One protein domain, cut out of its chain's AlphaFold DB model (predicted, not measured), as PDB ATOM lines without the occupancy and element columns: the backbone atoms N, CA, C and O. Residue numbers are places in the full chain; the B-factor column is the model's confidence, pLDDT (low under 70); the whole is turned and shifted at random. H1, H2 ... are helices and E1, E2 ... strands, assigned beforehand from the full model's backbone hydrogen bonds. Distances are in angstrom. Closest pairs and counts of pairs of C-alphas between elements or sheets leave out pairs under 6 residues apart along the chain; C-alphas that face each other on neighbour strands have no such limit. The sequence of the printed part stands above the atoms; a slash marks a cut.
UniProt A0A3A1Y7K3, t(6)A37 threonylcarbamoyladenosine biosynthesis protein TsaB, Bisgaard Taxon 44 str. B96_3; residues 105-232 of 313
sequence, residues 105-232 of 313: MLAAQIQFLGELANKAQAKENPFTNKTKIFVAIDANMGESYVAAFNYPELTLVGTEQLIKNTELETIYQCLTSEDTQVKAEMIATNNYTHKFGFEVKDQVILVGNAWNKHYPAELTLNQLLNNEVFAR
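Overview. This is residues 105 to 232 of the 313 residues of the protein "t(6)A37 threonylcarbamoyladenosine biosynthesis protein TsaB" of Bisgaard Taxon 44 str. B96_3 (UniProt A0A3A1Y7K3). A twisted sheet of four strands lies between H2, together with H4, on one face and residues 105 to 111 of H1 on the other, while H3 folds back on the end of H2 and the last helices, H6 and H7, trail away from E4. The 128 printed residues hold seven named helices and four named strands in the order H1 E1 E2 E3 H2 H3 H4 E4 H5 H6 H7, of mixed class, helices and strands. The sheet is mixed, in the order E3 E2 E1 E4. The whole is compact, with a radius of gyration of the C-alphas of 14.2 A and spans of 39 by 32 by 26 A.

Along the chain. Find C-alpha 105 at (58.428, 105.823, 93.816); from there H1 runs 22.9 A through residues 105 to 120. Next come E1, residues 132 to 140, 24.5 A; E2, residues 143 to 150, 23.3 A; and E3, residues 155 to 164, 23.8 A, which bends by 60 degrees at residue 158. H2, residues 165 to 176, spans 16.1 A and H3, residues 180 to 189, 14.1 A. Then read H4, residues 192 to 196; E4, residues 204 to 207; H5, residues 209 to 214; H6, residues 221 to 225; and H7, residues 228 to 232, ending at (37.515, 97.598, 81.551).

Arrangement. E1, E2 and E3 form a meander, each strand the antiparallel neighbour of the one before: look at N 135 and O 147, 2.9 A, and at N 161 and O 146, 2.9 A. E4 is parallel to E1, with N 134 and O 205 at 2.8 A. There are three layers, helices on both faces of the sheet: H2 and H5 on one, H1 on the other. H1 has a height over the sheet of 11.0 A; its closest C-alphas to E1 are Ala 107 and Ile 133, 6.4 A. H2 runs along the strands at a height over the sheet of 9.6 A, on the same face as H4. H5 stands at the sheet's level, and the C-alphas of Asp 138 and Ala 210 are 4.5 A apart. With residues 174 to 175 alone H2 touches H3, a helical hairpin; the closest C-alphas are Cys 174 and Lys 183, 5.3 A. H6 only grazes the sheet. In H1 to H7 every O i to N i+4 pair is within hydrogen-bond range.

Size, cuts and confidence. The C-alphas of Thr 189 and Arg 232 are farthest apart, 41.4 A. The printed part has no cut, and the link H1 to E1, 11 residues, is long. Residues 216 to 218 have pLDDT under 70.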
ATOM      1  N   MET A 105      59.419 105.069  94.586       98.19
ATOM      2  CA  MET A 105      58.428 105.823  93.816       98.19
ATOM      3  C   MET A 105      57.690 104.901  92.851       98.19
ATOM      4  O   MET A 105      56.470 104.822  92.915       98.19
ATOM      5  N   LEU A 106      58.396 104.134  92.012       98.06
ATOM      6  CA  LEU A 106      57.727 103.217  91.090       98.06
ATOM      7  C   LEU A 106      56.882 102.169  91.829       98.06
ATOM      8  O   LEU A 106      55.725 101.971  91.469       98.06
ATOM      9  N   ALA A 107      57.391 101.577  92.910       98.25
ATOM     10  CA  ALA A 107      56.615 100.638  93.717       98.25
ATOM     11  C   ALA A 107      55.358 101.273  94.352       98.25
ATOM     12  O   ALA A 107      54.322 100.613  94.424       98.25
ATOM     13  N   ALA A 108      55.402 102.550  94.747       98.00
ATOM     14  CA  ALA A 108      54.242 103.277  95.264       98.00
ATOM     15  C   ALA A 108      53.141 103.478  94.217       98.00
ATOM     16  O   ALA A 108      51.964 103.328  94.532       98.00
ATOM     17  N   GLN A 109      53.507 103.741  92.960       96.88
ATOM     18  CA  GLN A 109      52.522 103.816  91.872       96.88
ATOM     19  C   GLN A 109      51.820 102.472  91.660       96.88
ATOM     20  O   GLN A 109      50.628 102.418  91.367       96.88
ATOM     21  N   ILE A 110      52.555 101.373  91.836       96.81
ATOM     22  CA  ILE A 110      52.008 100.023  91.692       96.81
ATOM     23  C   ILE A 110      51.118  99.655  92.875       96.81
ATOM     24  O   ILE A 110      50.074  99.036  92.680       96.81
ATOM     25  N   GLN A 111      51.479 100.081  94.085       96.50
ATOM     26  CA  GLN A 111      50.594  99.991  95.243       96.50
ATOM     27  C   GLN A 111      49.277 100.740  94.978       96.50
ATOM     28  O   GLN A 111      48.212 100.158  95.164       96.50
ATOM     29  N   PHE A 112      49.350 101.974  94.471       95.31
ATOM     30  CA  PHE A 112      48.183 102.773  94.093       95.31
ATOM     31  C   PHE A 112      47.296 102.066  93.052       95.31
ATOM     32  O   PHE A 112      46.080 101.983  93.227       95.31
ATOM     33  N   LEU A 113      47.884 101.483  92.000       95.06
ATOM     34  CA  LEU A 113      47.125 100.669  91.045       95.06
ATOM     35  C   LEU A 113      46.440  99.469  91.706       95.06
ATOM     36  O   LEU A 113      45.292  99.169  91.383       95.06
ATOM     37  N   GLY A 114      47.121  98.800  92.636       94.50
ATOM     38  CA  GLY A 114      46.545  97.701  93.405       94.50
ATOM     39  C   GLY A 114      45.358  98.122  94.265       94.50
ATOM     40  O   GLY A 114      44.360  97.404  94.330       94.50
ATOM     41  N   GLU A 115      45.415  99.311  94.864       93.25
ATOM     42  CA  GLU A 115      44.297  99.895  95.607       93.25
ATOM     43  C   GLU A 115      43.093 100.170  94.698       93.25
ATOM     44  O   GLU A 115      41.968  99.804  95.051       93.25
ATOM     45  N   LEU A 116      43.314 100.732  93.504       93.62
ATOM     46  CA  LEU A 116      42.247 100.940  92.520       93.62
ATOM     47  C   LEU A 116      41.658  99.617  92.016       93.62
ATOM     48  O   LEU A 116      40.438  99.484  91.939       93.62
ATOM     49  N   ALA A 117      42.495  98.617  91.731       93.94
ATOM     50  CA  ALA A 117      42.049  97.293  91.293       93.94
ATOM     51  C   ALA A 117      41.195  96.597  92.365       93.94
ATOM     52  O   ALA A 117      40.154  96.006  92.067       93.94
ATOM     53  N   ASN A 118      41.610  96.712  93.630       92.69
ATOM     54  CA  ASN A 118      40.863  96.213  94.779       92.69
ATOM     55  C   ASN A 118      39.521  96.935  94.941       92.69
ATOM     56  O   ASN A 118      38.502  96.283  95.175       92.69
ATOM     57  N   LYS A 119      39.504  98.264  94.786       93.75
ATOM     58  CA  LYS A 119      38.281  99.076  94.849       93.75
ATOM     59  C   LYS A 119      37.297  98.709  93.735       93.75
ATOM     60  O   LYS A 119      36.112  98.541  94.015       93.75
ATOM     61  N   ALA A 120      37.804  98.494  92.520       94.12
ATOM     62  CA  ALA A 120      37.034  98.032  91.366       94.12
ATOM     63  C   ALA A 120      36.513  96.589  91.511       94.12
ATOM     64  O   ALA A 120      35.647  96.173  90.745       94.12
ATOM     65  N   GLN A 121      37.031  95.819  92.479       92.19
ATOM     66  CA  GLN A 121      36.744  94.390  92.648       92.19
ATOM     67  C   GLN A 121      37.024  93.586  91.365       92.19
ATOM     68  O   GLN A 121      36.273  92.670  91.019       92.19
ATOM     69  N   ALA A 122      38.101  93.942  90.655       89.56
ATOM     70  CA  ALA A 122      38.474  93.297  89.402       89.56
ATOM     71  C   ALA A 122      38.727  91.794  89.612       89.56
ATOM     72  O   ALA A 122      39.361  91.384  90.589       89.56
ATOM     73  N   LYS A 123      38.227  90.954  88.705       85.75
ATOM     74  CA  LYS A 123      38.261  89.489  88.867       85.75
ATOM     75  C   LYS A 123      39.654  88.914  88.675       85.75
ATOM     76  O   LYS A 123      40.058  88.017  89.409       85.75
ATOM     77  N   GLU A 124      40.382  89.438  87.698       84.62
ATOM     78  CA  GLU A 124      41.738  89.004  87.346       84.62
ATOM     79  C   GLU A 124      42.780  89.934  87.977       84.62
ATOM     80  O   GLU A 124      43.708  90.398  87.324       84.62
ATOM     81  N   ASN A 125      42.591  90.253  89.260       86.75
ATOM     82  CA  ASN A 125      43.430  91.200  89.979       86.75
ATOM     83  C   ASN A 125      44.815  90.604  90.305       86.75
ATOM     84  O   ASN A 125      44.897  89.666  91.105       86.75
ATOM     85  N   PRO A 126      45.917  91.151  89.746       86.25
ATOM     86  CA  PRO A 126      47.259  90.649  90.023       86.25
ATOM     87  C   PRO A 126      47.768  91.048  91.420       86.25
ATOM     88  O   PRO A 126      48.777  90.509  91.874       86.25
ATOM     89  N   PHE A 127      47.089  91.968  92.109       90.31
ATOM     90  CA  PHE A 127      47.499  92.549  93.384       90.31
ATOM     91  C   PHE A 127      46.822  91.838  94.562       90.31
ATOM     92  O   PHE A 127      45.749  92.237  95.018       90.31
ATOM     93  N   THR A 128      47.452  90.788  95.091       87.19
ATOM     94  CA  THR A 128      46.924  90.041  96.243       87.19
ATOM     95  C   THR A 128      47.730  90.310  97.515       87.19
ATOM     96  O   THR A 128      48.839  90.842  97.489       87.19
ATOM     97  N   ASN A 129      47.175  89.976  98.682       83.50
ATOM     98  CA  ASN A 129      47.938  90.088  99.923       83.50
ATOM     99  C   ASN A 129      49.167  89.172  99.871       83.50
ATOM    100  O   ASN A 129      49.046  88.004  99.501       83.50
ATOM    101  N   LYS A 130      50.316  89.673 100.345       83.25
ATOM    102  CA  LYS A 130      51.619  88.978 100.319       83.25
ATOM    103  C   LYS A 130      52.248  88.867  98.926       83.25
ATOM    104  O   LYS A 130      53.203  88.110  98.757       83.25
ATOM    105  N   THR A 131      51.766  89.626  97.946       91.25
ATOM    106  CA  THR A 131      52.507  89.848  96.704       91.25
ATOM    107  C   THR A 131      53.770  90.667  96.989       91.25
ATOM    108  O   THR A 131      53.797  91.522  97.878       91.25
ATOM    109  N   LYS A 132      54.833  90.428  96.224       95.06
ATOM    110  CA  LYS A 132      56.015  91.297  96.193       95.06
ATOM    111  C   LYS A 132      56.031  92.109  94.913       95.06
ATOM    112  O   LYS A 132      55.734  91.582  93.848       95.06
ATOM    113  N   ILE A 133      56.420  93.371  95.008       97.25
ATOM    114  CA  ILE A 133      56.692  94.225  93.855       97.25
ATOM    115  C   ILE A 133      58.201  94.206  93.647       97.25
ATOM    116  O   ILE A 133      58.945  94.688  94.501       97.25
ATOM    117  N   PHE A 134      58.657  93.629  92.540       97.56
ATOM    118  CA  PHE A 134      60.061  93.634  92.160       97.56
ATOM    119  C   PHE A 134      60.289  94.626  91.024       97.56
ATOM    120  O   PHE A 134      59.926  94.404  89.864       97.56
ATOM    121  N   VAL A 135      60.870  95.761  91.401       97.81
ATOM    122  CA  VAL A 135      61.150  96.874  90.505       97.81
ATOM    123  C   VAL A 135      62.487  96.632  89.817       97.81
ATOM    124  O   VAL A 135      63.464  96.330  90.499       97.81
ATOM    125  N   ALA A 136      62.542  96.807  88.496       97.00
ATOM    126  CA  ALA A 136      63.784  96.872  87.733       97.00
ATOM    127  C   ALA A 136      63.752  98.023  86.718       97.00
ATOM    128  O   ALA A 136      62.946  98.031  85.785       97.00
ATOM    129  N   ILE A 137      64.656  98.987  86.884       95.88
ATOM    130  CA  ILE A 137      64.815 100.134  85.986       95.88
ATOM    131  C   ILE A 137      66.160 100.034  85.267       95.88
ATOM    132  O   ILE A 137      67.196  99.832  85.901       95.88
ATOM    133  N   ASP A 138      66.150 100.201  83.946       94.50
ATOM    134  CA  ASP A 138      67.337 100.142  83.092       94.50
ATOM    135  C   ASP A 138      68.348 101.223  83.498       94.50
ATOM    136  O   ASP A 138      68.066 102.424  83.437       94.50
ATOM    137  N   ALA A 139      69.546 100.800  83.904       92.19
ATOM    138  CA  ALA A 139      70.641 101.696  84.268       92.19
ATOM    139  C   ALA A 139      71.531 102.048  83.060       92.19
ATOM    140  O   ALA A 139      72.487 102.815  83.196       92.19
ATOM    141  N   ASN A 140      71.188 101.551  81.864       86.50
ATOM    142  CA  ASN A 140      72.053 101.466  80.688       86.50
ATOM    143  C   ASN A 140      73.245 100.517  80.915       86.50
ATOM    144  O   ASN A 140      73.394  99.899  81.962       86.50
ATOM    145  N   MET A 141      74.096 100.365  79.894       87.00
ATOM    146  CA  MET A 141      75.335  99.568  79.955       87.00
ATOM    147  C   MET A 141      75.152  98.091  80.366       87.00
ATOM    148  O   MET A 141      76.109  97.446  80.784       87.00
ATOM    149  N   GLY A 142      73.950  97.532  80.191       90.62
ATOM    150  CA  GLY A 142      73.659  96.143  80.558       90.62
ATOM    151  C   GLY A 142      73.501  95.925  82.065       90.62
ATOM    152  O   GLY A 142      73.732  94.812  82.545       90.62
ATOM    153  N   GLU A 143      73.150  96.981  82.799       93.88
ATOM    154  CA  GLU A 143      72.878  96.963  84.234       93.88
ATOM    155  C   GLU A 143      71.444  97.453  84.511       93.88
ATOM    156  O   GLU A 143      70.835  98.160  83.704       93.88
ATOM    157  N   SER A 144      70.891  97.093  85.666       95.50
ATOM    158  CA  SER A 144      69.567  97.531  86.111       95.50
ATOM    159  C   SER A 144      69.554  97.830  87.604       95.50
ATOM    160  O   SER A 144      70.121  97.083  88.405       95.50
ATOM    161  N   TYR A 145      68.886  98.920  87.972       96.81
ATOM    162  CA  TYR A 145      68.570  99.246  89.356       96.81
ATOM    163  C   TYR A 145      67.383  98.404  89.806       96.81
ATOM    164  O   TYR A 145      66.340  98.439  89.152       96.81
ATOM    165  N   VAL A 146      67.527  97.670  90.907       97.75
ATOM    166  CA  VAL A 146      66.506  96.740  91.390       97.75
ATOM    167  C   VAL A 146      66.209  96.894  92.873       97.75
ATOM    168  O   VAL A 146      67.098  97.188  93.674       97.75
ATOM    169  N   ALA A 147      64.954  96.656  93.243       98.19
ATOM    170  CA  ALA A 147      64.518  96.557  94.631       98.19
ATOM    171  C   ALA A 147      63.235  95.728  94.747       98.19
ATOM    172  O   ALA A 147      62.410  95.706  93.833       98.19
ATOM    173  N   ALA A 148      63.064  95.068  95.891       98.19
ATOM    174  CA  ALA A 148      61.864  94.313  96.222       98.19
ATOM    175  C   ALA A 148      61.087  95.007  97.344       98.19
ATOM    176  O   ALA A 148      61.670  95.390  98.357       98.19
ATOM    177  N   PHE A 149      59.772  95.117  97.192       98.06
ATOM    178  CA  PHE A 149      58.875  95.679  98.196       98.06
ATOM    179  C   PHE A 149      57.759  94.690  98.517       98.06
ATOM    180  O   PHE A 149      57.266  93.995  97.627       98.06
ATOM    181  N   ASN A 150      57.335  94.625  99.778       96.31
ATOM    182  CA  ASN A 150      56.118  93.892 100.132       96.31
ATOM    183  C   ASN A 150      54.883  94.720  99.758       96.31
ATOM    184  O   ASN A 150      54.864  95.926  99.991       96.31
ATOM    185  N   TYR A 151      53.853  94.069  99.230       94.56
ATOM    186  CA  TYR A 151      52.524  94.643  99.047       94.56
ATOM    187  C   TYR A 151      51.532  93.970 100.019       94.56
ATOM    188  O   TYR A 151      51.550  92.738 100.147       94.56
ATOM    189  N   PRO A 152      50.641  94.741 100.676       92.69
ATOM    190  CA  PRO A 152      50.350  96.165 100.459       92.69
ATOM    191  C   PRO A 152      51.169  97.160 101.295       92.69
ATOM    192  O   PRO A 152      50.949  98.353 101.164       92.69
ATOM    193  N   GLU A 153      52.096  96.743 102.155       91.75
ATOM    194  CA  GLU A 153      52.726  97.656 103.128       91.75
ATOM    195  C   GLU A 153      53.766  98.609 102.513       91.75
ATOM    196  O   GLU A 153      54.141  99.606 103.137       91.75
ATOM    197  N   LEU A 154      54.239  98.305 101.301       94.44
ATOM    198  CA  LEU A 154      55.286  99.021 100.572       94.44
ATOM    199  C   LEU A 154      56.541  99.212 101.444       94.44
ATOM    200  O   LEU A 154      57.065 100.313 101.616       94.44
ATOM    201  N   THR A 155      57.001  98.113 102.047       95.06
ATOM    202  CA  THR A 155      58.247  98.049 102.824       95.06
ATOM    203  C   THR A 155      59.355  97.449 101.970       95.06
ATOM    204  O   THR A 155      59.165  96.353 101.433       95.06
ATOM    205  N   LEU A 156      60.506  98.119 101.887       97.00
ATOM    206  CA  LEU A 156      61.696  97.592 101.215       97.00
ATOM    207  C   LEU A 156      62.149  96.279 101.871       97.00
ATOM    208  O   LEU A 156      62.215  96.176 103.098       97.00
ATOM    209  N   VAL A 157      62.484  95.289 101.049       96.06
ATOM    210  CA  VAL A 157      63.043  94.007 101.478       96.06
ATOM    211  C   VAL A 157      64.470  93.884 100.970       96.06
ATOM    212  O   VAL A 157      64.722  93.974  99.770       96.06
ATOM    213  N   GLY A 158      65.407  93.675 101.895       94.25
ATOM    214  CA  GLY A 158      66.831  93.729 101.586       94.25
ATOM    215  C   GLY A 158      67.276  95.168 101.328       94.25
ATOM    216  O   GLY A 158      67.057  96.049 102.157       94.25
ATOM    217  N   THR A 159      67.921  95.398 100.187       94.81
ATOM    218  CA  THR A 159      68.505  96.693  99.811       94.81
ATOM    219  C   THR A 159      68.349  96.944  98.319       94.81
ATOM    220  O   THR A 159      68.389  95.998  97.527       94.81
ATOM    221  N   GLU A 160      68.252  98.214  97.933       96.94
ATOM    222  CA  GLU A 160      68.343  98.621  96.530       96.94
ATOM    223  C   GLU A 160      69.722  98.271  95.962       96.94
ATOM    224  O   GLU A 160      70.743  98.486  96.616       96.94
ATOM    225  N   GLN A 161      69.757  97.697  94.761       95.81
ATOM    226  CA  GLN A 161      70.971  97.137  94.164       95.81
ATOM    227  C   GLN A 161      71.094  97.523  92.689       95.81
ATOM    228  O   GLN A 161      70.098  97.745  92.006       95.81
ATOM    229  N   LEU A 162      72.330  97.577  92.197       95.50
ATOM    230  CA  LEU A 162      72.638  97.608  90.770       95.50
ATOM    231  C   LEU A 162      73.115  96.212  90.383       95.50
ATOM    232  O   LEU A 162      74.123  95.741  90.908       95.50
ATOM    233  N   ILE A 163      72.394  95.554  89.482       95.19
ATOM    234  CA  ILE A 163      72.727  94.202  89.026       95.19
ATOM    235  C   ILE A 163      72.964  94.179  87.520       95.19
ATOM    236  O   ILE A 163      72.471  95.030  86.782       95.19
ATOM    237  N   LYS A 164      73.711  93.181  87.048       94.62
ATOM    238  CA  LYS A 164      73.899  92.946  85.610       94.62
ATOM    239  C   LYS A 164      72.659  92.301  85.003       94.62
ATOM    240  O   LYS A 164      71.990  91.506  85.663       94.62
ATOM    241  N   ASN A 165      72.445  92.510  83.707       91.62
ATOM    242  CA  ASN A 165      71.355  91.867  82.968       91.62
ATOM    243  C   ASN A 165      71.394  90.328  83.042       91.62
ATOM    244  O   ASN A 165      70.352  89.689  83.013       91.62
ATOM    245  N   THR A 166      72.568  89.711  83.203       93.31
ATOM    246  CA  THR A 166      72.672  88.253  83.401       93.31
ATOM    247  C   THR A 166      72.062  87.792  84.730       93.31
ATOM    248  O   THR A 166      71.454  86.727  84.804       93.31
ATOM    249  N   GLU A 167      72.209  88.587  85.795       95.06
ATOM    250  CA  GLU A 167      71.565  88.298  87.082       95.06
ATOM    251  C   GLU A 167      70.065  88.581  86.995       95.06
ATOM    252  O   GLU A 167      69.269  87.762  87.441       95.06
ATOM    253  N   LEU A 168      69.670  89.675  86.338       94.38
ATOM    254  CA  LEU A 168      68.263  89.996  86.097       94.38
ATOM    255  C   LEU A 168      67.549  88.889  85.292       94.38
ATOM    256  O   LEU A 168      66.420  88.532  85.614       94.38
ATOM    257  N   GLU A 169      68.237  88.262  84.330       93.00
ATOM    258  CA  GLU A 169      67.743  87.097  83.581       93.00
ATOM    259  C   GLU A 169      67.585  85.865  84.473       93.00
ATOM    260  O   GLU A 169      66.577  85.163  84.410       93.00
ATOM    261  N   THR A 170      68.560  85.624  85.348       94.50
ATOM    262  CA  THR A 170      68.495  84.522  86.316       94.50
ATOM    263  C   THR A 170      67.328  84.724  87.286       94.50
ATOM    264  O   THR A 170      66.632  83.768  87.626       94.50
ATOM    265  N   ILE A 171      67.082  85.965  87.721       94.81
ATOM    266  CA  ILE A 171      65.924  86.311  88.551       94.81
ATOM    267  C   ILE A 171      64.629  86.078  87.776       94.81
ATOM    268  O   ILE A 171      63.723  85.458  88.323       94.81
ATOM    269  N   TYR A 172      64.548  86.513  86.515       93.56
ATOM    270  CA  TYR A 172      63.385  86.259  85.663       93.56
ATOM    271  C   TYR A 172      63.055  84.765  85.618       93.56
ATOM    272  O   TYR A 172      61.993  84.360  86.078       93.56
ATOM    273  N   GLN A 173      64.011  83.938  85.183       92.06
ATOM    274  CA  GLN A 173      63.854  82.484  85.088       92.06
ATOM    275  C   GLN A 173      63.447  81.856  86.429       92.06
ATOM    276  O   GLN A 173      62.597  80.969  86.472       92.06
ATOM    277  N   CYS A 174      64.020  82.339  87.534       93.88
ATOM    278  CA  CYS A 174      63.678  81.884  88.877       93.88
ATOM    279  C   CYS A 174      62.224  82.204  89.247       93.88
ATOM    280  O   CYS A 174      61.525  81.361  89.810       93.88
ATOM    281  N   LEU A 175      61.775  83.434  88.994       91.81
ATOM    282  CA  LEU A 175      60.459  83.909  89.420       91.81
ATOM    283  C   LEU A 175      59.329  83.358  88.551       91.81
ATOM    284  O   LEU A 175      58.221  83.187  89.056       91.81
ATOM    285  N   THR A 176      59.622  83.037  87.291       88.56
ATOM    286  CA  THR A 176      58.654  82.516  86.320       88.56
ATOM    287  C   THR A 176      58.660  80.991  86.208       88.56
ATOM    288  O   THR A 176      57.876  80.440  85.443       88.56
ATOM    289  N   SER A 177      59.540  80.291  86.932       90.25
ATOM    290  CA  SER A 177      59.578  78.826  86.922       90.25
ATOM    291  C   SER A 177      58.340  78.231  87.600       90.25
ATOM    292  O   SER A 177      58.062  78.516  88.768       90.25
ATOM    293  N   GLU A 178      57.636  77.349  86.885       90.75
ATOM    294  CA  GLU A 178      56.555  76.519  87.434       90.75
ATOM    295  C   GLU A 178      57.092  75.367  88.304       90.75
ATOM    296  O   GLU A 178      56.385  74.842  89.168       90.75
ATOM    297  N   ASP A 179      58.361  74.984  88.121       94.56
ATOM    298  CA  ASP A 179      59.003  73.947  88.921       94.56
ATOM    299  C   ASP A 179      59.475  74.526  90.264       94.56
ATOM    300  O   ASP A 179      60.490  75.225  90.369       94.56
ATOM    301  N   THR A 180      58.718  74.200  91.314       94.88
ATOM    302  CA  THR A 180      58.991  74.634  92.691       94.88
ATOM    303  C   THR A 180      60.346  74.176  93.230       94.88
ATOM    304  O   THR A 180      60.927  74.885  94.055       94.88
ATOM    305  N   GLN A 181      60.877  73.036  92.775       96.31
ATOM    306  CA  GLN A 181      62.178  72.535  93.209       96.31
ATOM    307  C   GLN A 181      63.301  73.344  92.560       96.31
ATOM    308  O   GLN A 181      64.198  73.808  93.266       96.31
ATOM    309  N   VAL A 182      63.205  73.592  91.249       95.31
ATOM    310  CA  VAL A 182      64.152  74.462  90.526       95.31
ATOM    311  C   VAL A 182      64.128  75.873  91.110       95.31
ATOM    312  O   VAL A 182      65.179  76.442  91.404       95.31
ATOM    313  N   LYS A 183      62.936  76.426  91.367       95.44
ATOM    314  CA  LYS A 183      62.785  77.744  91.998       95.44
ATOM    315  C   LYS A 183      63.443  77.787  93.380       95.44
ATOM    316  O   LYS A 183      64.172  78.731  93.674       95.44
ATOM    317  N   ALA A 184      63.237  76.767  94.219       97.12
ATOM    318  CA  ALA A 184      63.869  76.681  95.538       97.12
ATOM    319  C   ALA A 184      65.402  76.647  95.451       97.12
ATOM    320  O   ALA A 184      66.081  77.356  96.197       97.12
ATOM    321  N   GLU A 185      65.946  75.862  94.520       97.44
ATOM    322  CA  GLU A 185      67.386  75.757  94.289       97.44
ATOM    323  C   GLU A 185      67.985  77.081  93.799       97.44
ATOM    324  O   GLU A 185      69.006  77.526  94.327       97.44
ATOM    325  N   MET A 186      67.331  77.756  92.848       97.12
ATOM    326  CA  MET A 186      67.770  79.058  92.337       97.12
ATOM    327  C   MET A 186      67.735  80.142  93.419       97.12
ATOM    328  O   MET A 186      68.695  80.909  93.537       97.12
ATOM    329  N   ILE A 187      66.674  80.190  94.236       97.00
ATOM    330  CA  ILE A 187      66.560  81.128  95.365       97.00
ATOM    331  C   ILE A 187      67.701  80.909  96.363       97.00
ATOM    332  O   ILE A 187      68.350  81.877  96.769       97.00
ATOM    333  N   ALA A 188      67.964  79.655  96.739       97.25
ATOM    334  CA  ALA A 188      69.005  79.313  97.703       97.25
ATOM    335  C   ALA A 188      70.410  79.614  97.157       97.25
ATOM    336  O   ALA A 188      71.194  80.298  97.815       97.25
ATOM    337  N   THR A 189      70.708  79.165  95.935       97.44
ATOM    338  CA  THR A 189      72.033  79.297  95.304       97.44
ATOM    339  C   THR A 189      72.439  80.756  95.108       97.44
ATOM    340  O   THR A 189      73.603  81.104  95.298       97.44
ATOM    341  N   ASN A 190      71.483  81.628  94.779       96.56
ATOM    342  CA  ASN A 190      71.744  83.049  94.530       96.56
ATOM    343  C   ASN A 190      71.470  83.952  95.745       96.56
ATOM    344  O   ASN A 190      71.606  85.176  95.654       96.56
ATOM    345  N   ASN A 191      71.101  83.363  96.889       95.94
ATOM    346  CA  ASN A 191      70.769  84.067  98.127       95.94
ATOM    347  C   ASN A 191      69.642  85.112  97.958       95.94
ATOM    348  O   ASN A 191      69.666  86.193  98.560       95.94
ATOM    349  N   TYR A 192      68.638  84.809  97.129       96.75
ATOM    350  CA  TYR A 192      67.549  85.747  96.838       96.75
ATOM    351  C   TYR A 192      66.597  85.960  98.017       96.75
ATOM    352  O   TYR A 192      65.987  87.025  98.116       96.75
ATOM    353  N   THR A 193      66.533  85.026  98.968       96.19
ATOM    354  CA  THR A 193      65.816  85.248 100.230       96.19
ATOM    355  C   THR A 193      66.431  86.397 101.030       96.19
ATOM    356  O   THR A 193      65.702  87.231 101.545       96.19
ATOM    357  N   HIS A 194      67.758  86.518 101.099       94.56
ATOM    358  CA  HIS A 194      68.377  87.648 101.798       94.56
ATOM    359  C   HIS A 194      68.353  88.931 100.956       94.56
ATOM    360  O   HIS A 194      68.067  90.006 101.475       94.56
ATOM    361  N   LYS A 195      68.662  88.831  99.655       94.06
ATOM    362  CA  LYS A 195      68.751  90.003  98.768       94.06
ATOM    363  C   LYS A 195      67.404  90.693  98.552       94.06
ATOM    364  O   LYS A 195      67.364  91.918  98.523       94.06
ATOM    365  N   PHE A 196      66.340  89.910  98.376       96.06
ATOM    366  CA  PHE A 196      65.033  90.388  97.910       96.06
ATOM    367  C   PHE A 196      63.852  89.791  98.690       96.06
ATOM    368  O   PHE A 196      62.694  90.122  98.432       96.06
ATOM    369  N   GLY A 197      64.114  88.901  99.652       95.19
ATOM    370  CA  GLY A 197      63.067  88.260 100.443       95.19
ATOM    371  C   GLY A 197      62.252  87.220  99.699       95.19
ATOM    372  O   GLY A 197      61.150  86.947 100.154       95.19
ATOM    373  N   PHE A 198      62.726  86.699  98.566       95.50
ATOM    374  CA  PHE A 198      61.951  85.745  97.776       95.50
ATOM    375  C   PHE A 198      61.832  84.389  98.477       95.50
ATOM    376  O   PHE A 198      62.829  83.794  98.904       95.50
ATOM    377  N   GLU A 199      60.603  83.887  98.526       94.50
ATOM    378  CA  GLU A 199      60.230  82.523  98.876       94.50
ATOM    379  C   GLU A 199      59.586  81.821  97.668       94.50
ATOM    380  O   GLU A 199      59.038  82.442  96.758       94.50
ATOM    381  N   VAL A 200      59.613  80.486  97.658       93.44
ATOM    382  CA  VAL A 200      59.110  79.668  96.534       93.44
ATOM    383  C   VAL A 200      57.643  79.973  96.204       93.44
ATOM    384  O   VAL A 200      57.271  80.050  95.033       93.44
ATOM    385  N   LYS A 201      56.827  80.179  97.243       91.19
ATOM    386  CA  LYS A 201      55.380  80.417  97.156       91.19
ATOM    387  C   LYS A 201      54.997  81.858  96.808       91.19
ATOM    388  O   LYS A 201      53.809  82.129  96.664       91.19
ATOM    389  N   ASP A 202      55.961  82.776  96.756       90.00
ATOM    390  CA  ASP A 202      55.646  84.186  96.560       90.00
ATOM    391  C   ASP A 202      55.124  84.430  95.147       90.00
ATOM    392  O   ASP A 202      55.713  83.981  94.155       90.00
ATOM    393  N   GLN A 203      54.045  85.205  95.077       90.50
ATOM    394  CA  GLN A 203      53.652  85.902  93.866       90.50
ATOM    395  C   GLN A 203      54.499  87.172  93.763       90.50
ATOM    396  O   GLN A 203      54.535  87.975  94.700       90.50
ATOM    397  N   VAL A 204      55.172  87.365  92.631       93.50
ATOM    398  CA  VAL A 204      56.029  88.531  92.403       93.50
ATOM    399  C   VAL A 204      55.570  89.261  91.151       93.50
ATOM    400  O   VAL A 204      55.495  88.679  90.075       93.50
ATOM    401  N   ILE A 205      55.266  90.543  91.306       93.81
ATOM    402  CA  ILE A 205      54.964  91.466  90.220       93.81
ATOM    403  C   ILE A 205      56.279  92.043  89.706       93.81
ATOM    404  O   ILE A 205      57.020  92.668  90.465       93.81
ATOM    405  N   LEU A 206      56.550  91.857  88.416       95.38
ATOM    406  CA  LEU A 206      57.716  92.419  87.736       95.38
ATOM    407  C   LEU A 206      57.340  93.760  87.106       95.38
ATOM    408  O   LEU A 206      56.453  93.814  86.252       95.38
ATOM    409  N   VAL A 207      57.993  94.845  87.522       95.69
ATOM    410  CA  VAL A 207      57.662  96.198  87.054       95.69
ATOM    411  C   VAL A 207      58.894  97.055  86.787       95.69
ATOM    412  O   VAL A 207      59.934  96.870  87.417       95.69
ATOM    413  N   GLY A 208      58.785  97.986  85.843       95.75
ATOM    414  CA  GLY A 208      59.864  98.857  85.391       95.75
ATOM    415  C   GLY A 208      60.371  98.525  83.989       95.75
ATOM    416  O   GLY A 208      60.267  97.399  83.494       95.75
ATOM    417  N   ASN A 209      60.914  99.545  83.325       94.25
ATOM    418  CA  ASN A 209      61.293  99.487  81.914       94.25
ATOM    419  C   ASN A 209      62.394  98.459  81.573       94.25
ATOM    420  O   ASN A 209      62.498  98.065  80.410       94.25
ATOM    421  N   ALA A 210      63.189  97.989  82.545       94.38
ATOM    422  CA  ALA A 210      64.205  96.964  82.295       94.38
ATOM    423  C   ALA A 210      63.567  95.639  81.861       94.38
ATOM    424  O   ALA A 210      64.087  94.970  80.965       94.38
ATOM    425  N   TRP A 211      62.414  95.289  82.441       91.38
ATOM    426  CA  TRP A 211      61.701  94.063  82.089       91.38
ATOM    427  C   TRP A 211      61.201  94.092  80.649       91.38
ATOM    428  O   TRP A 211      61.451  93.156  79.892       91.38
ATOM    429  N   ASN A 212      60.584  95.209  80.256       81.12
ATOM    430  CA  ASN A 212      60.034  95.416  78.913       81.12
ATOM    431  C   ASN A 212      61.118  95.387  77.825       81.12
ATOM    432  O   ASN A 212      60.847  95.039  76.679       81.12
ATOM    433  N   LYS A 213      62.347  95.774  78.176       83.25
ATOM    434  CA  LYS A 213      63.473  95.863  77.244       83.25
ATOM    435  C   LYS A 213      64.178  94.524  77.019       83.25
ATOM    436  O   LYS A 213      64.740  94.317  75.944       83.25
ATOM    437  N   HIS A 214      64.222  93.660  78.032       77.88
ATOM    438  CA  HIS A 214      65.167  92.541  78.064       77.88
ATOM    439  C   HIS A 214      64.536  91.144  78.117       77.88
ATOM    440  O   HIS A 214      65.243  90.189  77.799       77.88
ATOM    441  N   TYR A 215      63.251  90.997  78.461       77.75
ATOM    442  CA  TYR A 215      62.656  89.682  78.747       77.75
ATOM    443  C   TYR A 215      61.301  89.454  78.052       77.75
ATOM    444  O   TYR A 215      60.676  90.415  77.598       77.75
ATOM    445  N   PRO A 216      60.856  88.184  77.917       66.19
ATOM    446  CA  PRO A 216      59.666  87.802  77.161       66.19
ATOM    447  C   PRO A 216      58.377  88.518  77.572       66.19
ATOM    448  O   PRO A 216      58.135  88.819  78.742       66.19
ATOM    449  N   ALA A 217      57.530  88.719  76.565       56.44
ATOM    450  CA  ALA A 217      56.512  89.752  76.531       56.44
ATOM    451  C   ALA A 217      55.159  89.419  77.201       56.44
ATOM    452  O   ALA A 217      54.140  89.960  76.779       56.44
ATOM    453  N   GLU A 218      55.115  88.584  78.245       64.00
ATOM    454  CA  GLU A 218      53.827  88.168  78.848       64.00
ATOM    455  C   GLU A 218      53.757  88.209  80.386       64.00
ATOM    456  O   GLU A 218      52.684  88.016  80.949       64.00
ATOM    457  N   LEU A 219      54.865  88.475  81.085       75.50
ATOM    458  CA  LEU A 219      54.942  88.315  82.551       75.50
ATOM    459  C   LEU A 219      55.253  89.610  83.309       75.50
ATOM    460  O   LEU A 219      55.331  89.613  84.539       75.50
ATOM    461  N   THR A 220      55.431  90.721  82.595       87.38
ATOM    462  CA  THR A 220      55.539  92.039  83.230       87.38
ATOM    463  C   THR A 220      54.165  92.538  83.643       87.38
ATOM    464  O   THR A 220      53.157  92.202  83.018       87.38
ATOM    465  N   LEU A 221      54.114  93.401  84.657       90.94
ATOM    466  CA  LEU A 221      52.857  93.998  85.090       90.94
ATOM    467  C   LEU A 221      52.118  94.677  83.931       90.94
ATOM    468  O   LEU A 221      50.926  94.460  83.786       90.94
ATOM    469  N   ASN A 222      52.818  95.431  83.078       88.94
ATOM    470  CA  ASN A 222      52.204  96.092  81.924       88.94
ATOM    471  C   ASN A 222      51.427  95.108  81.032       88.94
ATOM    472  O   ASN A 222      50.305  95.370  80.616       88.94
ATOM    473  N   GLN A 223      52.013  93.939  80.768       86.00
ATOM    474  CA  GLN A 223      51.385  92.913  79.936       86.00
ATOM    475  C   GLN A 223      50.197  92.257  80.632       86.00
ATOM    476  O   GLN A 223      49.182  92.020  79.984       86.00
ATOM    477  N   LEU A 224      50.285  92.030  81.946       88.19
ATOM    478  CA  LEU A 224      49.151  91.550  82.737       88.19
ATOM    479  C   LEU A 224      47.985  92.554  82.710       88.19
ATOM    480  O   LEU A 224      46.826  92.154  82.617       88.19
ATOM    481  N   LEU A 225      48.289  93.855  82.736       90.25
ATOM    482  CA  LEU A 225      47.300  94.933  82.673       90.25
ATOM    483  C   LEU A 225      46.700  95.129  81.267       90.25
ATOM    484  O   LEU A 225      45.591  95.645  81.153       90.25
ATOM    485  N   ASN A 226      47.370  94.666  80.203       87.19
ATOM    486  CA  ASN A 226      46.855  94.703  78.825       87.19
ATOM    487  C   ASN A 226      45.685  93.734  78.566       87.19
ATOM    488  O   ASN A 226      45.155  93.670  77.456       87.19
ATOM    489  N   ASN A 227      45.245  92.990  79.580       89.31
ATOM    490  CA  ASN A 227      44.015  92.222  79.519       89.31
ATOM    491  C   ASN A 227      42.793  93.158  79.427       89.31
ATOM    492  O   ASN A 227      42.496  93.906  80.358       89.31
ATOM    493  N   GLU A 228      42.048  93.088  78.319       90.06
ATOM    494  CA  GLU A 228      40.883  93.953  78.089       90.06
ATOM    495  C   GLU A 228      39.792  93.833  79.162       90.06
ATOM    496  O   GLU A 228      39.113  94.818  79.448       90.06
ATOM    497  N   VAL A 229      39.582  92.643  79.734       91.50
ATOM    498  CA  VAL A 229      38.563  92.437  80.773       91.50
ATOM    499  C   VAL A 229      38.979  93.180  82.034       91.50
ATOM    500  O   VAL A 229      38.212  94.003  82.532       91.50
ATOM    501  N   PHE A 230      40.212  92.953  82.492       92.00
ATOM    502  CA  PHE A 230      40.766  93.646  83.650       92.00
ATOM    503  C   PHE A 230      40.776  95.170  83.447       92.00
ATOM    504  O   PHE A 230      40.287  95.912  84.300       92.00
ATOM    505  N   ALA A 231      41.258  95.641  82.290       92.62
ATOM    506  CA  ALA A 231      41.320  97.061  81.954       92.62
ATOM    507  C   ALA A 231      39.937  97.728  82.019       92.62
ATOM    508  O   ALA A 231      39.793  98.803  82.596       92.62
ATOM    509  N   ARG A 232      38.891  97.078  81.490       92.69
ATOM    510  CA  ARG A 232      37.515  97.598  81.551       92.69
ATOM    511  C   ARG A 232      36.954  97.638  82.968       92.69
ATOM    512  O   ARG A 232      36.190  98.549  83.271       92.69
TER     513      ARG A 232